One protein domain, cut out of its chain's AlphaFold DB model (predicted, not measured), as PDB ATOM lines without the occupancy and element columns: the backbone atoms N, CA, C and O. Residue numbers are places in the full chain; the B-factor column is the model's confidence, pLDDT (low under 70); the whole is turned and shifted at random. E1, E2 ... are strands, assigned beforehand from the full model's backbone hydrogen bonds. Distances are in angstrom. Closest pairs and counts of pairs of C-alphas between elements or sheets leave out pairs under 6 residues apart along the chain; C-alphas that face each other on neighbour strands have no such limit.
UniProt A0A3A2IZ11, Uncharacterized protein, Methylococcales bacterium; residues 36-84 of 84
ATOM      1  N   ALA A  36     140.472 103.888 165.707       89.44
ATOM      2  CA  ALA A  36     139.615 103.122 166.601       89.44
ATOM      3  C   ALA A  36     140.012 103.358 168.062       89.44
ATOM      4  O   ALA A  36     141.170 103.134 168.433       89.44
ATOM      5  N   TYR A  37     139.040 103.726 168.902       90.19
ATOM      6  CA  TYR A  37     139.232 103.661 170.345       90.19
ATOM      7  C   TYR A  37     139.561 102.230 170.754       90.19
ATOM      8  O   TYR A  37     138.946 101.264 170.299       90.19
ATOM      9  N   GLN A  38     140.522 102.109 171.653       92.12
ATOM     10  CA  GLN A  38     140.921 100.849 172.241       92.12
ATOM     11  C   GLN A  38     140.313 100.733 173.636       92.12
ATOM     12  O   GLN A  38     140.175 101.727 174.351       92.12
ATOM     13  N   ILE A  39     139.921  99.518 174.016       91.00
ATOM     14  CA  ILE A  39     139.255  99.243 175.289       91.00
ATOM     15  C   ILE A  39     139.881  97.997 175.901       91.00
ATOM     16  O   ILE A  39     140.039  96.980 175.226       91.00
ATOM     17  N   ALA A  40     140.187  98.055 177.193       92.50
ATOM     18  CA  ALA A  40     140.564  96.883 177.968       92.50
ATOM     19  C   ALA A  40     139.716  96.799 179.235       92.50
ATOM     20  O   ALA A  40     139.350  97.811 179.833       92.50
ATOM     21  N   VAL A  41     139.400  95.569 179.625       92.56
ATOM     22  CA  VAL A  41     138.591  95.245 180.800       92.56
ATOM     23  C   VAL A  41     139.413  94.333 181.697       92.56
ATOM     24  O   VAL A  41     140.082  93.421 181.209       92.56
ATOM     25  N   ASP A  42     139.345  94.556 183.006       93.38
ATOM     26  CA  ASP A  42     139.947  93.656 183.984       93.38
ATOM     27  C   ASP A  42     139.176  92.329 184.018       93.38
ATOM     28  O   ASP A  42     138.203  92.153 184.752       93.38
ATOM     29  N   ALA A  43     139.624  91.378 183.201       87.25
ATOM     30  CA  ALA A  43     139.076  90.026 183.150       87.25
ATOM     31  C   ALA A  43     139.539  89.144 184.324       87.25
ATOM     32  O   ALA A  43     139.002  88.056 184.530       87.25
ATOM     33  N   THR A  44     140.550  89.592 185.075       91.38
ATOM     34  CA  THR A  44     141.160  88.834 186.175       91.38
ATOM     35  C   THR A  44     140.559  89.159 187.534       91.38
ATOM     36  O   THR A  44     140.842  88.455 188.501       91.38
ATOM     37  N   TYR A  45     139.710  90.189 187.606       89.81
ATOM     38  CA  TYR A  45     139.145  90.713 188.850       89.81
ATOM     39  C   TYR A  45     140.231  91.137 189.853       89.81
ATOM     40  O   TYR A  45     140.040  91.049 191.067       89.81
ATOM     41  N   ALA A  46     141.382  91.580 189.346       91.00
ATOM     42  CA  ALA A  46     142.515  92.034 190.144       91.00
ATOM     43  C   ALA A  46     142.366  93.495 190.610       91.00
ATOM     44  O   ALA A  46     143.172  93.973 191.404       91.00
ATOM     45  N   GLY A  47     141.360  94.217 190.108       90.25
ATOM     46  CA  GLY A  47     141.168  95.648 190.338       90.25
ATOM     47  C   GLY A  47     142.163  96.524 189.575       90.25
ATOM     48  O   GLY A  47     142.306  97.703 189.894       90.25
ATOM     49  N   SER A  48     142.881  95.957 188.601       94.62
ATOM     50  CA  SER A  48     143.875  96.686 187.818       94.62
ATOM     51  C   SER A  48     144.059  96.098 186.425       94.62
ATOM     52  O   SER A  48     143.853  94.903 186.215       94.62
ATOM     53  N   ILE A  49     144.495  96.939 185.491       95.38
ATOM     54  CA  ILE A  49     144.806  96.571 184.109       95.38
ATOM     55  C   ILE A  49     146.257  96.970 183.822       95.38
ATOM     56  O   ILE A  49     146.697  98.049 184.218       95.38
ATOM     57  N   ALA A  50     147.021  96.103 183.156       95.62
ATOM     58  CA  ALA A  50     148.374  96.439 182.709       95.62
ATOM     59  C   ALA A  50     148.325  97.591 181.697       95.62
ATOM     60  O   ALA A  50     147.469  97.591 180.814       95.62
ATOM     61  N   ASN A  51     149.236  98.560 181.810       94.06
ATOM     62  CA  ASN A  51     149.244  99.713 180.917       94.06
ATOM     63  C   ASN A  51     149.569  99.279 179.470       94.06
ATOM     64  O   ASN A  51     150.693  98.833 179.215       94.06
ATOM     65  N   PRO A  52     148.624  99.423 178.519       91.94
ATOM     66  CA  PRO A  52     148.807  98.961 177.146       91.94
ATOM     67  C   PRO A  52     149.807  99.810 176.353       91.94
ATOM     68  O   PRO A  52     150.340  99.336 175.354       91.94
ATOM     69  N   LEU A  53     150.084 101.042 176.794       92.25
ATOM     70  CA  LEU A  53     151.055 101.946 176.171       92.25
ATOM     71  C   LEU A  53     152.488 101.698 176.670       92.25
ATOM     72  O   LEU A  53     153.445 102.256 176.138       92.25
ATOM     73  N   GLY A  54     152.648 100.859 177.697       88.38
ATOM     74  CA  GLY A  54     153.894 100.756 178.444       88.38
ATOM     75  C   GLY A  54     154.191 102.024 179.256       88.38
ATOM     76  O   GLY A  54     153.511 103.044 179.172       88.38
ATOM     77  N   GLY A  55     155.218 101.956 180.100       86.56
ATOM     78  CA  GLY A  55     155.653 103.104 180.899       86.56
ATOM     79  C   GLY A  55     154.975 103.219 182.266       86.56
ATOM     80  O   GLY A  55     154.694 102.215 182.918       86.56
ATOM     81  N   THR A  56     154.812 104.459 182.743       86.81
ATOM     82  CA  THR A  56     154.358 104.765 184.112       86.81
ATOM     83  C   THR A  56     152.954 105.384 184.092       86.81
ATOM     84  O   THR A  56     152.766 106.368 183.383       86.81
ATOM     85  N   PRO A  57     151.990 104.870 184.879       91.50
ATOM     86  CA  PRO A  57     152.122 103.705 185.753       91.50
ATOM     87  C   PRO A  57     152.156 102.395 184.947       91.50
ATOM     88  O   PRO A  57     151.580 102.311 183.866       91.50
ATOM     89  N   ALA A  58     152.824 101.367 185.479       94.19
ATOM     90  CA  ALA A  58     152.870 100.043 184.843       94.19
ATOM     91  C   ALA A  58     151.510  99.321 184.908       94.19
ATOM     92  O   ALA A  58     151.179  98.503 184.048       94.19
ATOM     93  N   THR A  59     150.714  99.643 185.927       95.81
ATOM     94  CA  THR A  59     149.356  99.146 186.137       95.81
ATOM     95  C   THR A  59     148.416 100.306 186.436       95.81
ATOM     96  O   THR A  59     148.757 101.243 187.154       95.81
ATOM     97  N   ILE A  60     147.215 100.235 185.879       95.62
ATOM     98  CA  ILE A  60     146.167 101.242 186.011       95.62
ATOM     99  C   ILE A  60     145.104 100.665 186.940       95.62
ATOM    100  O   ILE A  60     144.552  99.598 186.664       95.62
ATOM    101  N   ALA A  61     144.823 101.351 188.047       94.31
ATOM    102  CA  ALA A  61     143.810 100.944 189.018       94.31
ATOM    103  C   ALA A  61     142.397 101.257 188.493       94.31
ATOM    104  O   ALA A  61     141.768 102.231 188.896       94.31
ATOM    105  N   SER A  62     141.920 100.446 187.549       91.75
ATOM    106  CA  SER A  62     140.582 100.548 186.970       91.75
ATOM    107  C   SER A  62     140.077  99.177 186.519       91.75
ATOM    108  O   SER A  62     140.865  98.289 186.201       91.75
ATOM    109  N   SER A  63     138.754  99.009 186.458       90.94
ATOM    110  CA  SER A  63     138.111  97.819 185.879       90.94
ATOM    111  C   SER A  63     137.923  97.918 184.363       90.94
ATOM    112  O   SER A  63     137.737  96.895 183.707       90.94
ATOM    113  N   VAL A  64     137.945  99.135 183.814       90.94
ATOM    114  CA  VAL A  64     137.842  99.420 182.378       90.94
ATOM    115  C   VAL A  64     138.754 100.598 182.055       90.94
ATOM    116  O   VAL A  64     138.749 101.600 182.771       90.94
ATOM    117  N   ILE A  65     139.517 100.498 180.974       93.06
ATOM    118  CA  ILE A  65     140.279 101.616 180.414       93.06
ATOM    119  C   ILE A  65     139.906 101.807 178.950       93.06
ATOM    120  O   ILE A  65     139.636 100.835 178.242       93.06
ATOM    121  N   VAL A  66     139.901 103.064 178.513       92.31
ATOM    122  CA  VAL A  66     139.678 103.453 177.119       92.31
ATOM    123  C   VAL A  66     140.804 104.391 176.704       92.31
ATOM    124  O   VAL A  66     141.184 105.271 177.478       92.31
ATOM    125  N   TRP A  67     141.353 104.207 175.506       93.19
ATOM    126  CA  TRP A  67     142.386 105.099 174.978       93.19
ATOM    127  C   TRP A  67     142.314 105.259 173.459       93.19
ATOM    128  O   TRP A  67     141.683 104.464 172.762       93.19
ATOM    129  N   SER A  68     142.956 106.311 172.959       93.12
ATOM    130  CA  SER A  68     143.121 106.634 171.537       93.12
ATOM    131  C   SER A  68     144.594 106.945 171.260       93.12
ATOM    132  O   SER A  68     145.283 107.460 172.137       93.12
ATOM    133  N   TRP A  69     145.062 106.644 170.043       91.88
ATOM    134  CA  TRP A  69     146.422 106.977 169.580       91.88
ATOM    135  C   TRP A  69     146.594 108.448 169.176       91.88
ATOM    136  O   TRP A  69     147.631 108.837 168.636       91.88
ATOM    137  N   GLY A  70     145.551 109.257 169.366       91.75
ATOM    138  CA  GLY A  70     145.580 110.681 169.092       91.75
ATOM    139  C   GLY A  70     145.771 111.042 167.616       91.75
ATOM    140  O   GLY A  70     145.570 110.207 166.726       91.75
ATOM    141  N   PRO A  71     146.177 112.296 167.344       93.56
ATOM    142  CA  PRO A  71     146.406 112.792 165.989       93.56
ATOM    143  C   PRO A  71     147.441 111.995 165.196       93.56
ATOM    144  O   PRO A  71     147.267 111.806 163.993       93.56
ATOM    145  N   GLY A  72     148.519 111.556 165.850       91.25
ATOM    146  CA  GLY A  72     149.620 110.864 165.191       91.25
ATOM    147  C   GLY A  72     149.286 109.437 164.766       91.25
ATOM    148  O   GLY A  72     149.922 108.921 163.849       91.25
ATOM    149  N   GLY A  73     148.309 108.787 165.410       89.44
ATOM    150  CA  GLY A  73     147.980 107.384 165.136       89.44
ATOM    151  C   GLY A  73     149.100 106.408 165.509       89.44
ATOM    152  O   GLY A  73     149.087 105.257 165.074       89.44
ATOM    153  N   VAL A  74     150.081 106.866 166.293       89.69
ATOM    154  CA  VAL A  74     151.238 106.081 166.725       89.69
ATOM    155  C   VAL A  74     151.143 105.853 168.225       89.69
ATOM    156  O   VAL A  74     151.158 106.798 169.011       89.69
ATOM    157  N   VAL A  75     151.091 104.579 168.602       89.62
ATOM    158  CA  VAL A  75     151.009 104.136 169.995       89.62
ATOM    159  C   VAL A  75     152.268 104.486 170.793       89.62
ATOM    160  O   VAL A  75     153.387 104.390 170.284       89.62
ATOM    161  N   GLY A  76     152.089 104.813 172.070       86.06
ATOM    162  CA  GLY A  76     153.171 105.065 173.021       86.06
ATOM    163  C   GLY A  76     153.816 106.438 172.845       86.06
ATOM    164  O   GLY A  76     154.995 106.608 173.161       86.06
ATOM    165  N   THR A  77     153.081 107.402 172.294       89.50
ATOM    166  CA  THR A  77     153.580 108.753 172.014       89.50
ATOM    167  C   THR A  77     152.881 109.791 172.886       89.50
ATOM    168  O   THR A  77     151.907 109.504 173.576       89.50
ATOM    169  N   SER A  78     153.369 111.035 172.856       90.50
ATOM    170  CA  SER A  78     152.715 112.162 173.538       90.50
ATOM    171  C   SER A  78     151.312 112.474 173.016       90.50
ATOM    172  O   SER A  78     150.614 113.284 173.622       90.50
ATOM    173  N   ASP A  79     150.932 111.881 171.886       91.69
ATOM    174  CA  ASP A  79     149.638 112.090 171.251       91.69
ATOM    175  C   ASP A  79     148.546 111.209 171.869       91.69
ATOM    176  O   ASP A  79     147.364 111.513 171.705       91.69
ATOM    177  N   ASP A  80     148.923 110.143 172.584       90.75
ATOM    178  CA  ASP A  80     147.969 109.212 173.174       90.75
ATOM    179  C   ASP A  80     147.023 109.931 174.151       90.75
ATOM    180  O   ASP A  80     147.437 110.682 175.037       90.75
ATOM    181  N   VAL A  81     145.727 109.650 174.019       91.75
ATOM    182  CA  VAL A  81     144.685 110.168 174.912       91.75
ATOM    183  C   VAL A  81     144.183 109.027 175.784       91.75
ATOM    184  O   VAL A  81     143.632 108.048 175.276       91.75
ATOM    185  N   THR A  82     144.351 109.157 177.100       92.50
ATOM    186  CA  THR A  82     144.039 108.117 178.088       92.50
ATOM    187  C   THR A  82     142.845 108.500 178.960       92.50
ATOM    188  O   THR A  82     142.621 109.670 179.265       92.50
ATOM    189  N   SER A  83     142.055 107.508 179.387       89.62
ATOM    190  CA  SER A  83     140.965 107.708 180.357       89.62
ATOM    191  C   SER A  83     141.428 107.701 181.820       89.62
ATOM    192  O   SER A  83     140.590 107.735 182.722       89.62
ATOM    193  N   TRP A  84     142.732 107.544 182.049       89.94
ATOM    194  CA  TRP A  84     143.383 107.461 183.353       89.94
ATOM    195  C   TRP A  84     144.512 108.480 183.445       89.94
ATOM    196  O   TRP A  84     145.063 108.832 182.372       89.94
TER     197      TRP A  84
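What this domain is: This is residues 36 to 84 of the 84 residues of an uncharacterized protein of Methylococcales bacterium (UniProt A0A3A2IZ11). There is little regular structure: a narrow ribbon of two antiparallel strands, the hairpin E1 and E2, runs along the length, and long loops make the rest. The loop between the strands, residues 42 to 63, folds back on itself, and the last stretch, residues 69 to 84, loops round and returns beside E2. The printed part has 49 residues with two named strands, E1 then E2, and no named helix; its class is all strand, with only 9 residues in named elements. It is compact, with a radius of gyration of the C-alphas of 10.7 A, yet elongated, spanning 33 by 21 by 12 A.

How they stand to each other: E1, residues 38 to 41, and E2, residues 64 to 68, are antiparallel at 168 degrees. C-alphas 41 and 64 face each other at 4.5 A. N 38 and O 67, 2.9 A apart, are within hydrogen-bond range. Residues 49 to 50 pair antiparallel with 59 to 60, and 67 to 68 of E2 with 81 to 82.

Where its parts are: E1 begins at C-alpha 38 (140.921, 100.849, 172.241) and is 10.5 A long. E2, 14.1 A, ends at C-alpha 68 (143.121, 106.634, 171.537).

The domain as a whole: The two farthest C-alphas, of Tyr 45 and Gly 72, are 32.8 A apart. The link from E1 to E2 is long, 22 residues. The printed part has no cut, and no printed residue is under 70 in pLDDT.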